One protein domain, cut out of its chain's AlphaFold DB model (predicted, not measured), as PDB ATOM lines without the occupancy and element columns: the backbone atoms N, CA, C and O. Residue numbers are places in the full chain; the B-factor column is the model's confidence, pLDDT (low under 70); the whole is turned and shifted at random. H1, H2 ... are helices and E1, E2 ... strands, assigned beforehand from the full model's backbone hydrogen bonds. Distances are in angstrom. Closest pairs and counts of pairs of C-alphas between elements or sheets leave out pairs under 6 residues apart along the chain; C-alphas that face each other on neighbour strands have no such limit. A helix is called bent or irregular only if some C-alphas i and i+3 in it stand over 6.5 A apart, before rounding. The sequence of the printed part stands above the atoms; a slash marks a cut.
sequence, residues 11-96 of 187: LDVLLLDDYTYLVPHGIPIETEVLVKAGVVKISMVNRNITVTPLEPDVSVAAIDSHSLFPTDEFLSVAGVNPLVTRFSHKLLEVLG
ATOM      1  N   LEU A  11     209.535 320.684 330.733       91.69
ATOM      2  CA  LEU A  11     209.944 319.291 330.555       91.69
ATOM      3  C   LEU A  11     208.734 318.371 330.363       91.69
ATOM      4  O   LEU A  11     207.652 318.621 330.894       91.69
ATOM      5  N   ASP A  12     208.938 317.278 329.636       91.62
ATOM      6  CA  ASP A  12     208.021 316.141 329.569       91.62
ATOM      7  C   ASP A  12     208.593 314.975 330.387       91.62
ATOM      8  O   ASP A  12     209.807 314.760 330.434       91.62
ATOM      9  N   VAL A  13     207.714 314.212 331.041       91.31
ATOM     10  CA  VAL A  13     208.086 312.981 331.748       91.31
ATOM     11  C   VAL A  13     207.783 311.792 330.854       91.31
ATOM     12  O   VAL A  13     206.619 311.499 330.556       91.31
ATOM     13  N   LEU A  14     208.836 311.077 330.480       91.38
ATOM     14  CA  LEU A  14     208.761 309.783 329.823       91.38
ATOM     15  C   LEU A  14     208.854 308.670 330.858       91.38
ATOM     16  O   LEU A  14     209.761 308.645 331.681       91.38
ATOM     17  N   LEU A  15     207.936 307.720 330.788       89.94
ATOM     18  CA  LEU A  15     208.071 306.418 331.413       89.94
ATOM     19  C   LEU A  15     208.697 305.468 330.387       89.94
ATOM     20  O   LEU A  15     208.097 305.187 329.346       89.94
ATOM     21  N   LEU A  16     209.902 305.005 330.697       90.75
ATOM     22  CA  LEU A  16     210.646 303.985 329.969       90.75
ATOM     23  C   LEU A  16     210.667 302.729 330.840       90.75
ATOM     24  O   LEU A  16     211.293 302.716 331.901       90.75
ATOM     25  N   ASP A  17     209.934 301.704 330.418       87.88
ATOM     26  CA  ASP A  17     209.641 300.508 331.207       87.88
ATOM     27  C   ASP A  17     209.010 300.866 332.563       87.88
ATOM     28  O   ASP A  17     207.860 301.310 332.595       87.88
ATOM     29  N   ASP A  18     209.753 300.714 333.659       85.75
ATOM     30  CA  ASP A  18     209.311 301.039 335.022       85.75
ATOM     31  C   ASP A  18     209.972 302.326 335.569       85.75
ATOM     32  O   ASP A  18     209.827 302.674 336.743       85.75
ATOM     33  N   TYR A  19     210.704 303.058 334.721       87.88
ATOM     34  CA  TYR A  19     211.540 304.195 335.104       87.88
ATOM     35  C   TYR A  19     211.059 305.505 334.482       87.88
ATOM     36  O   TYR A  19     210.763 305.586 333.295       87.88
ATOM     37  N   THR A  20     211.035 306.573 335.274       89.12
ATOM     38  CA  THR A  20     210.639 307.916 334.833       89.12
ATOM     39  C   THR A  20     211.858 308.778 334.513       89.12
ATOM     40  O   THR A  20     212.750 308.943 335.350       89.12
ATOM     41  N   TYR A  21     211.868 309.359 333.315       90.81
ATOM     42  CA  TYR A  21     212.909 310.230 332.778       90.81
ATOM     43  C   TYR A  21     212.341 311.563 332.301       90.81
ATOM     44  O   TYR A  21     211.179 311.654 331.912       90.81
ATOM     45  N   LEU A  22     213.181 312.592 332.314       91.56
ATOM     46  CA  LEU A  22     212.855 313.929 331.836       91.56
ATOM     47  C   LEU A  22     213.484 314.194 330.473       91.56
ATOM     48  O   LEU A  22     214.652 313.882 330.244       91.56
ATOM     49  N   VAL A  23     212.708 314.827 329.600       92.94
ATOM     50  CA  VAL A  23     213.131 315.284 328.272       92.94
ATOM     51  C   VAL A  23     212.577 316.689 327.999       92.94
ATOM     52  O   VAL A  23     211.535 317.039 328.557       92.94
ATOM     53  N   PRO A  24     213.235 317.511 327.163       92.31
ATOM     54  CA  PRO A  24     212.733 318.838 326.808       92.31
ATOM     55  C   PRO A  24     211.331 318.793 326.191       92.31
ATOM     56  O   PRO A  24     211.084 318.049 325.239       92.31
ATOM     57  N   HIS A  25     210.405 319.601 326.712       92.38
ATOM     58  CA  HIS A  25     209.042 319.657 326.194       92.38
ATOM     59  C   HIS A  25     209.007 320.207 324.765       92.38
ATOM     60  O   HIS A  25     209.552 321.275 324.484       92.38
ATOM     61  N   GLY A  26     208.270 319.520 323.891       89.38
ATOM     62  CA  GLY A  26     207.961 319.988 322.539       89.38
ATOM     63  C   GLY A  26     209.016 319.660 321.481       89.38
ATOM     64  O   GLY A  26     208.715 319.793 320.294       89.38
ATOM     65  N   ILE A  27     210.195 319.169 321.876       91.00
ATOM     66  CA  ILE A  27     211.170 318.605 320.938       91.00
ATOM     67  C   ILE A  27     210.681 317.212 320.508       91.00
ATOM     68  O   ILE A  27     210.384 316.389 321.377       91.00
ATOM     69  N   PRO A  28     210.544 316.924 319.198       89.06
ATOM     70  CA  PRO A  28     210.134 315.606 318.722       89.06
ATOM     71  C   PRO A  28     211.082 314.500 319.189       89.06
ATOM     72  O   PRO A  28     212.295 314.676 319.194       89.06
ATOM     73  N   ILE A  29     210.514 313.348 319.546       89.06
ATOM     74  CA  ILE A  29     211.257 312.199 320.070       89.06
ATOM     75  C   ILE A  29     211.043 311.005 319.150       89.06
ATOM     76  O   ILE A  29     209.917 310.535 318.970       89.06
ATOM     77  N   GLU A  30     212.132 310.479 318.601       87.62
ATOM     78  CA  GLU A  30     212.095 309.279 317.772       87.62
ATOM     79  C   GLU A  30     212.041 308.028 318.655       87.62
ATOM     80  O   GLU A  30     213.046 307.492 319.103       87.62
ATOM     81  N   THR A  31     210.845 307.516 318.933       85.06
ATOM     82  CA  THR A  31     210.716 306.331 319.808       85.06
ATOM     83  C   THR A  31     211.372 305.064 319.241       85.06
ATOM     84  O   THR A  31     211.737 304.169 320.002       85.06
ATOM     85  N   GLU A  32     211.595 304.990 317.924       89.50
ATOM     86  CA  GLU A  32     212.245 303.843 317.281       89.50
ATOM     87  C   GLU A  32     213.677 303.610 317.776       89.50
ATOM     88  O   GLU A  32     214.095 302.457 317.899       89.50
ATOM     89  N   VAL A  33     214.436 304.673 318.075       89.88
ATOM     90  CA  VAL A  33     215.810 304.528 318.581       89.88
ATOM     91  C   VAL A  33     215.832 303.960 319.999       89.88
ATOM     92  O   VAL A  33     216.707 303.156 320.315       89.88
ATOM     93  N   LEU A  34     214.824 304.269 320.821       89.25
ATOM     94  CA  LEU A  34     214.664 303.691 322.158       89.25
ATOM     95  C   LEU A  34     214.304 302.204 322.090       89.25
ATOM     96  O   LEU A  34     214.888 301.393 322.808       89.25
ATOM     97  N   VAL A  35     213.398 301.826 321.183       87.94
ATOM     98  CA  VAL A  35     213.046 300.414 320.962       87.94
ATOM     99  C   VAL A  35     214.260 299.625 320.468       87.94
ATOM    100  O   VAL A  35     214.537 298.540 320.975       87.94
ATOM    101  N   LYS A  36     215.044 300.184 319.533       89.00
ATOM    102  CA  LYS A  36     216.303 299.576 319.061       89.00
ATOM    103  C   LYS A  36     217.354 299.456 320.165       89.00
ATOM    104  O   LYS A  36     218.118 298.496 320.156       89.00
ATOM    105  N   ALA A  37     217.387 300.401 321.106       84.81
ATOM    106  CA  ALA A  37     218.264 300.340 322.272       84.81
ATOM    107  C   ALA A  37     217.838 299.258 323.284       84.81
ATOM    108  O   ALA A  37     218.660 298.846 324.095       84.81
ATOM    109  N   GLY A  38     216.595 298.766 323.208       86.69
ATOM    110  CA  GLY A  38     216.078 297.678 324.041       86.69
ATOM    111  C   GLY A  38     214.971 298.080 325.017       86.69
ATOM    112  O   GLY A  38     214.617 297.270 325.867       86.69
ATOM    113  N   VAL A  39     214.420 299.294 324.909       89.19
ATOM    114  CA  VAL A  39     213.273 299.732 325.725       89.19
ATOM    115  C   VAL A  39     211.998 299.057 325.228       89.19
ATOM    116  O   VAL A  39     211.703 299.085 324.030       89.19
ATOM    117  N   VAL A  40     211.219 298.468 326.137       88.75
ATOM    118  CA  VAL A  40     210.034 297.673 325.772       88.75
ATOM    119  C   VAL A  40     208.756 298.502 325.848       88.75
ATOM    120  O   VAL A  40     207.902 298.411 324.964       88.75
ATOM    121  N   LYS A  41     208.606 299.319 326.891       89.06
ATOM    122  CA  LYS A  41     207.453 300.199 327.087       89.06
ATOM    123  C   LYS A  41     207.909 301.645 327.100       89.06
ATOM    124  O   LYS A  41     208.781 302.029 327.868       89.06
ATOM    125  N   ILE A  42     207.264 302.458 326.276       91.25
ATOM    126  CA  ILE A  42     207.497 303.898 326.218       91.25
ATOM    127  C   ILE A  42     206.137 304.559 326.364       91.25
ATOM    128  O   ILE A  42     205.217 304.281 325.593       91.25
ATOM    129  N   SER A  43     205.988 305.426 327.355       90.75
ATOM    130  CA  SER A  43     204.793 306.255 327.483       90.75
ATOM    131  C   SER A  43     205.148 307.632 328.017       90.75
ATOM    132  O   SER A  43     206.146 307.811 328.705       90.75
ATOM    133  N   MET A  44     204.342 308.625 327.674       89.25
ATOM    134  CA  MET A  44     204.493 309.983 328.181       89.25
ATOM    135  C   MET A  44     203.445 310.184 329.270       89.25
ATOM    136  O   MET A  44     202.252 310.061 328.995       89.25
ATOM    137  N   VAL A  45     203.888 310.434 330.501       87.12
ATOM    138  CA  VAL A  45     203.006 310.425 331.680       87.12
ATOM    139  C   VAL A  45     202.620 311.822 332.140       87.12
ATOM    140  O   VAL A  45     201.482 312.028 332.538       87.12
ATOM    141  N   ASN A  46     203.526 312.794 332.017       85.00
ATOM    142  CA  ASN A  46     203.266 314.204 332.300       85.00
ATOM    143  C   ASN A  46     203.909 315.064 331.218       85.00
ATOM    144  O   ASN A  46     204.928 314.678 330.644       85.00
ATOM    145  N   ARG A  47     203.318 316.231 330.953       89.25
ATOM    146  CA  ARG A  47     203.806 317.147 329.923       89.25
ATOM    147  C   ARG A  47     203.892 318.573 330.413       89.25
ATOM    148  O   ARG A  47     203.040 318.980 331.200       89.25
ATOM    149  N   ASN A  48     204.846 319.321 329.867       90.12
ATOM    150  CA  ASN A  48     205.042 320.740 330.157       90.12
ATOM    151  C   ASN A  48     205.062 321.016 331.672       90.12
ATOM    152  O   ASN A  48     204.319 321.851 332.188       90.12
ATOM    153  N   ILE A  49     205.865 320.239 332.390       87.00
ATOM    154  CA  ILE A  49     206.022 320.362 333.832       87.00
ATOM    155  C   ILE A  49     207.266 321.173 334.175       87.00
ATOM    156  O   ILE A  49     208.241 321.210 333.421       87.00
ATOM    157  N   THR A  50     207.237 321.775 335.357       83.94
ATOM    158  CA  THR A  50     208.422 322.295 336.029       83.94
ATOM    159  C   THR A  50     208.902 321.278 337.052       83.94
ATOM    160  O   THR A  50     208.117 320.532 337.646       83.94
ATOM    161  N   VAL A  51     210.214 321.229 337.244       84.44
ATOM    162  CA  VAL A  51     210.841 320.322 338.202       84.44
ATOM    163  C   VAL A  51     211.785 321.094 339.100       84.44
ATOM    164  O   VAL A  51     212.235 322.190 338.768       84.44
ATOM    165  N   THR A  52     212.078 320.511 340.253       83.25
ATOM    166  CA  THR A  52     213.025 321.072 341.213       83.25
ATOM    167  C   THR A  52     214.020 320.005 341.658       83.25
ATOM    168  O   THR A  52     213.697 318.812 341.585       83.25
ATOM    169  N   PRO A  53     215.228 320.400 342.100       80.44
ATOM    170  CA  PRO A  53     216.166 319.482 342.735       80.44
ATOM    171  C   PRO A  53     215.483 318.662 343.820       80.44
ATOM    172  O   PRO A  53     214.710 319.205 344.608       80.44
ATOM    173  N   LEU A  54     215.772 317.363 343.866       78.38
ATOM    174  CA  LEU A  54     215.327 316.545 344.985       78.38
ATOM    175  C   LEU A  54     216.040 317.007 346.267       78.38
ATOM    176  O   LEU A  54     217.258 317.198 346.264       78.38
ATOM    177  N   GLU A  55     215.287 317.207 347.349       70.25
ATOM    178  CA  GLU A  55     215.873 317.580 348.638       70.25
ATOM    179  C   GLU A  55     216.745 316.439 349.195       70.25
ATOM    180  O   GLU A  55     216.372 315.268 349.081       70.25
ATOM    181  N   PRO A  56     217.898 316.756 349.816       58.12
ATOM    182  CA  PRO A  56     218.875 315.760 350.268       58.12
ATOM    183  C   PRO A  56     218.347 314.798 351.345       58.12
ATOM    184  O   PRO A  56     218.878 313.698 351.478       58.12
ATOM    185  N   ASP A  57     217.293 315.177 352.072       58.38
ATOM    186  CA  ASP A  57     216.688 314.361 353.136       58.38
ATOM    187  C   ASP A  57     215.633 313.366 352.619       58.38
ATOM    188  O   ASP A  57     215.105 312.547 353.379       58.38
ATOM    189  N   VAL A  58     215.317 313.394 351.320       60.81
ATOM    190  CA  VAL A  58     214.453 312.379 350.717       60.81
ATOM    191  C   VAL A  58     215.259 311.092 350.606       60.81
ATOM    192  O   VAL A  58     216.194 311.001 349.819       60.81
ATOM    193  N   SER A  59     214.898 310.075 351.390       55.84
ATOM    194  CA  SER A  59     215.502 308.742 351.315       55.84
ATOM    195  C   SER A  59     215.340 308.146 349.907       55.84
ATOM    196  O   SER A  59     214.349 307.479 349.614       55.84
ATOM    197  N   VAL A  60     216.357 308.327 349.058       58.28
ATOM    198  CA  VAL A  60     216.512 307.756 347.702       58.28
ATOM    199  C   VAL A  60     216.901 306.264 347.763       58.28
ATOM    200  O   VAL A  60     217.550 305.737 346.861       58.28
ATOM    201  N   ALA A  61     216.595 305.583 348.872       44.81
ATOM    202  CA  ALA A  61     217.068 304.238 349.169       44.81
ATOM    203  C   ALA A  61     216.706 303.271 348.029       44.81
ATOM    204  O   ALA A  61     215.538 302.959 347.817       44.81
ATOM    205  N   ALA A  62     217.742 302.825 347.311       51.19
ATOM    206  CA  ALA A  62     217.692 301.900 346.181       51.19
ATOM    207  C   ALA A  62     216.815 302.359 345.002       51.19
ATOM    208  O   ALA A  62     215.931 301.635 344.553       51.19
ATOM    209  N   ILE A  63     217.060 303.556 344.462       56.41
ATOM    210  CA  ILE A  63     216.502 303.887 343.148       56.41
ATOM    211  C   ILE A  63     217.385 303.259 342.071       56.41
ATOM    212  O   ILE A  63     218.370 303.852 341.633       56.41
ATOM    213  N   ASP A  64     217.009 302.051 341.649       63.06
ATOM    214  CA  ASP A  64     217.560 301.427 340.453       63.06
ATOM    215  C   ASP A  64     217.523 302.434 339.284       63.06
ATOM    216  O   ASP A  64     216.570 303.212 339.094       63.06
ATOM    217  N   SER A  65     218.612 302.466 338.522       62.66
ATOM    218  CA  SER A  65     218.681 303.157 337.240       62.66
ATOM    219  C   SER A  65     218.334 302.170 336.139       62.66
ATOM    220  O   SER A  65     218.767 301.017 336.187       62.66
ATOM    221  N   HIS A  66     217.628 302.630 335.110       75.25
ATOM    222  CA  HIS A  66     217.470 301.842 333.897       75.25
ATOM    223  C   HIS A  66     218.857 301.413 333.390       75.25
ATOM    224  O   HIS A  66     219.756 302.245 333.268       75.25
ATOM    225  N   SER A  67     219.041 300.130 333.070       77.62
ATOM    226  CA  SER A  67     220.348 299.561 332.687       77.62
ATOM    227  C   SER A  67     221.006 300.287 331.507       77.62
ATOM    228  O   SER A  67     222.223 300.428 331.453       77.62
ATOM    229  N   LEU A  68     220.182 300.762 330.571       83.19
ATOM    230  CA  LEU A  68     220.595 301.541 329.400       83.19
ATOM    231  C   LEU A  68     220.830 303.039 329.663       83.19
ATOM    232  O   LEU A  68     221.573 303.671 328.913       83.19
ATOM    233  N   PHE A  69     220.190 303.621 330.683       86.69
ATOM    234  CA  PHE A  69     220.157 305.073 330.891       86.69
ATOM    235  C   PHE A  69     220.539 305.414 332.338       86.69
ATOM    236  O   PHE A  69     219.663 305.477 333.212       86.69
ATOM    237  N   PRO A  70     221.834 305.649 332.620       84.00
ATOM    238  CA  PRO A  70     222.273 306.054 333.950       84.00
ATOM    239  C   PRO A  70     221.611 307.372 334.361       84.00
ATOM    240  O   PRO A  70     221.272 308.206 333.519       84.00
ATOM    241  N   THR A  71     221.405 307.543 335.664       84.62
ATOM    242  CA  THR A  71     220.839 308.779 336.217       84.62
ATOM    243  C   THR A  71     221.962 309.743 336.564       84.62
ATOM    244  O   THR A  71     222.814 309.404 337.381       84.62
ATOM    245  N   ASP A  72     221.933 310.935 335.974       79.94
ATOM    246  CA  ASP A  72     222.864 312.015 336.310       79.94
ATOM    247  C   ASP A  72     222.334 312.865 337.464       79.94
ATOM    248  O   ASP A  72     223.085 313.261 338.351       79.94
ATOM    249  N   GLU A  73     221.028 313.140 337.461       81.69
ATOM    250  CA  GLU A  73     220.375 313.951 338.485       81.69
ATOM    251  C   GLU A  73     218.991 313.380 338.826       81.69
ATOM    252  O   GLU A  73     218.242 312.946 337.944       81.69
ATOM    253  N   PHE A  74     218.639 313.410 340.112       85.44
ATOM    254  CA  PHE A  74     217.281 313.142 340.582       85.44
ATOM    255  C   PHE A  74     216.537 314.456 340.786       85.44
ATOM    256  O   PHE A  74     217.025 315.374 341.449       85.44
ATOM    257  N   LEU A  75     215.337 314.525 340.223       86.38
ATOM    258  CA  LEU A  75     214.486 315.704 340.239       86.38
ATOM    259  C   LEU A  75     213.095 315.319 340.746       86.38
ATOM    260  O   LEU A  75     212.707 314.148 340.748       86.38
ATOM    261  N   SER A  76     212.352 316.311 341.217       85.62
ATOM    262  CA  SER A  76     210.986 316.136 341.696       85.62
ATOM    263  C   SER A  76     210.020 317.018 340.917       85.62
ATOM    264  O   SER A  76     210.325 318.167 340.583       85.62
ATOM    265  N   VAL A  77     208.844 316.466 340.620       82.12
ATOM    266  CA  VAL A  77     207.727 317.204 340.024       82.12
ATOM    267  C   VAL A  77     206.838 317.725 341.148       82.12
ATOM    268  O   VAL A  77     206.299 316.938 341.926       82.12
ATOM    269  N   ALA A  78     206.676 319.043 341.245       69.88
ATOM    270  CA  ALA A  78     205.821 319.649 342.262       69.88
ATOM    271  C   ALA A  78     204.325 319.432 341.951       69.88
ATOM    272  O   ALA A  78     203.908 319.447 340.796       69.88
ATOM    273  N   GLY A  79     203.492 319.274 342.986       61.22
ATOM    274  CA  GLY A  79     202.023 319.326 342.864       61.22
ATOM    275  C   GLY A  79     201.305 318.024 342.470       61.22
ATOM    276  O   GLY A  79     200.080 317.968 342.531       61.22
ATOM    277  N   VAL A  80     202.035 316.961 342.146       54.56
ATOM    278  CA  VAL A  80     201.541 315.576 342.053       54.56
ATOM    279  C   VAL A  80     202.378 314.787 343.054       54.56
ATOM    280  O   VAL A  80     203.572 315.063 343.100       54.56
ATOM    281  N   ASN A  81     201.795 313.886 343.871       57.69
ATOM    282  CA  ASN A  81     202.522 313.032 344.844       57.69
ATOM    283  C   ASN A  81     203.974 312.819 344.392       57.69
ATOM    284  O   ASN A  81     204.127 312.238 343.315       57.69
ATOM    285  N   PRO A  82     204.984 313.358 345.109       59.12
ATOM    286  CA  PRO A  82     206.252 313.768 344.512       59.12
ATOM    287  C   PRO A  82     206.841 312.635 343.684       59.12
ATOM    288  O   PRO A  82     207.364 311.653 344.212       59.12
ATOM    289  N   LEU A  83     206.689 312.762 342.366       71.62
ATOM    290  CA  LEU A  83     207.216 311.791 341.431       71.62
ATOM    291  C   LEU A  83     208.706 312.082 341.325       71.62
ATOM    292  O   LEU A  83     209.096 313.114 340.776       71.62
ATOM    293  N   VAL A  84     209.523 311.182 341.867       81.00
ATOM    294  CA  VAL A  84     210.966 311.220 341.641       81.00
ATOM    295  C   VAL A  84     211.207 310.853 340.181       81.00
ATOM    296  O   VAL A  84     210.790 309.791 339.713       81.00
ATOM    297  N   THR A  85     211.845 311.756 339.449       85.50
ATOM    298  CA  THR A  85     212.174 311.603 338.033       85.50
ATOM    299  C   THR A  85     213.677 311.711 337.832       85.50
ATOM    300  O   THR A  85     214.402 312.301 338.635       85.50
ATOM    301  N   ARG A  86     214.163 311.078 336.764       88.44
ATOM    302  CA  ARG A  86     215.585 311.014 336.433       88.44
ATOM    303  C   ARG A  86     215.892 311.966 335.293       88.44
ATOM    304  O   ARG A  86     215.149 312.038 334.314       88.44
ATOM    305  N   PHE A  87     217.024 312.636 335.382       87.81
ATOM    306  CA  PHE A  87     217.655 313.258 334.232       87.81
ATOM    307  C   PHE A  87     218.831 312.394 333.773       87.81
ATOM    308  O   PHE A  87     219.581 311.871 334.598       87.81
ATOM    309  N   SER A  88     218.957 312.209 332.460       88.25
ATOM    310  CA  SER A  88     220.015 311.404 331.852       88.25
ATOM    311  C   SER A  88     220.466 312.044 330.546       88.25
ATOM    312  O   SER A  88     219.719 312.054 329.566       88.25
ATOM    313  N   HIS A  89     221.703 312.530 330.504       86.44
ATOM    314  CA  HIS A  89     222.346 312.987 329.274       86.44
ATOM    315  C   HIS A  89     222.451 311.837 328.280       86.44
ATOM    316  O   HIS A  89     222.249 312.038 327.085       86.44
ATOM    317  N   LYS A  90     222.669 310.607 328.771       87.44
ATOM    318  CA  LYS A  90     222.752 309.441 327.897       87.44
ATOM    319  C   LYS A  90     221.451 309.180 327.142       87.44
ATOM    320  O   LYS A  90     221.485 308.788 325.979       87.44
ATOM    321  N   LEU A  91     220.309 309.410 327.790       91.31
ATOM    322  CA  LEU A  91     219.014 309.330 327.123       91.31
ATOM    323  C   LEU A  91     218.888 310.396 326.026       91.31
ATOM    324  O   LEU A  91     218.467 310.067 324.921       91.31
ATOM    325  N   LEU A  92     219.280 311.644 326.304       91.06
ATOM    326  CA  LEU A  92     219.240 312.720 325.307       91.06
ATOM    327  C   LEU A  92     220.130 312.410 324.096       91.06
ATOM    328  O   LEU A  92     219.673 312.549 322.966       91.06
ATOM    329  N   GLU A  93     221.345 311.901 324.324       89.38
ATOM    330  CA  GLU A  93     222.243 311.446 323.254       89.38
ATOM    331  C   GLU A  93     221.593 310.376 322.372       89.38
ATOM    332  O   GLU A  93     221.634 310.474 321.147       89.38
ATOM    333  N   VAL A  94     220.983 309.354 322.984       90.50
ATOM    334  CA  VAL A  94     220.324 308.265 322.245       90.50
ATOM    335  C   VAL A  94     219.149 308.788 321.426       90.50
ATOM    336  O   VAL A  94     218.927 308.313 320.318       90.50
ATOM    337  N   LEU A  95     218.431 309.784 321.945       90.50
ATOM    338  CA  LEU A  95     217.338 310.456 321.249       90.50
ATOM    339  C   LEU A  95     217.805 311.450 320.175       90.50
ATOM    340  O   LEU A  95     216.961 312.040 319.505       90.50
ATOM    341  N   GLY A  96     219.116 311.663 320.019       88.75
ATOM    342  CA  GLY A  96     219.662 312.675 319.116       88.75
ATOM    343  C   GLY A  96     219.357 314.112 319.552       88.75
ATOM    344  O   GLY A  96     219.453 315.028 318.742       88.75
TER     345      GLY A  96
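AT A GLANCE: This is residues 11 to 96 of the 187 residues of an uncharacterized protein of Desulfosporosinus sp. BRH_c37 (UniProt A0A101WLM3). Two small three-stranded sheets, E2 E1 E3 and E4 E5 E6, lie face to face as a sandwich with their strands crossed, and the chain passes from the one to the other where the bent strand E3 runs on into E4. Two short helices, H1 and H2, sit at one end beside the first sheet, while the long link of residues 54 to 72 loops out past the second sheet at the other end and then folds back toward H2. The printed part has 86 residues, with six named strands and two named helices in the order E1 E2 H1 E3 E4 E5 E6 H2; both sheets are antiparallel, and the class is mixed, helices and strands. The whole is compact, with a radius of gyration of the C-alphas of 12.5 A and spans of 37 by 27 by 19 A.

IN THESE COORDINATES: E1, residues 11 to 16, begins at C-alpha 11 (209.944, 319.291, 330.555) and is 15.3 A long. E2, residues 19 to 24, is 16.9 A long, and helix H1 holds residues 31 to 37. E3, residues 42 to 49, is 18.2 A long and bends by 53 degrees at residue 45. E4 is residues 51 to 53, with C-alpha 51 at (210.841, 320.322, 338.202). E5, residues 73 to 77, is 13.1 A long, and E6, residues 83 to 87, is 12.8 A long. Helix H2, residues 89 to 94, ends at C-alpha 94 (220.324, 308.265, 322.245).

HOW THE PARTS SIT: In the first sheet E1 is the inner strand. E1 and E2 form an antiparallel hairpin, with N 14 and O 21 2.8 A apart, within hydrogen-bond range. E1 and E3 are antiparallel, with N 15 and O 43 at 2.7 A. E2, H1 and E3 make a split strand-helix-strand unit, two strands running the same way with E1 between them, and its crossover is right-handed. E3 runs on into E4 at 88 degrees. E4, E5 and E6 form a meander, each strand the antiparallel neighbour of the one before; N 52 and O 76 are 2.9 A apart, and N 75 and O 85 are 2.9 A apart. The strands of the two sheets stand at 83 degrees to each other, and the closest C-alphas of E2 and E6, those of Tyr 21 and Arg 86, are 4.6 A apart. H1 only grazes the first sheet with residues 31 to 35, and H2 only grazes it with residues 89 to 92. H1 and H2 are close but not clearly touching, with the C-alphas of Val 33 and Val 94 closest at 6.9 A, and about perpendicular at 81 degrees. In both helices each O i to N i+4 pair is within hydrogen-bond range. H1 and E5 are apart.

THE WHOLE: The two C-alphas farthest apart, those of Glu 32 and Asp 57, are 37.6 A apart. The printed part has no cut. The link from E4 to E5, 19 residues, is long. The mean pLDDT of the printed part is 81.9, and residues 56 to 65 and 78 to 82 are under 70.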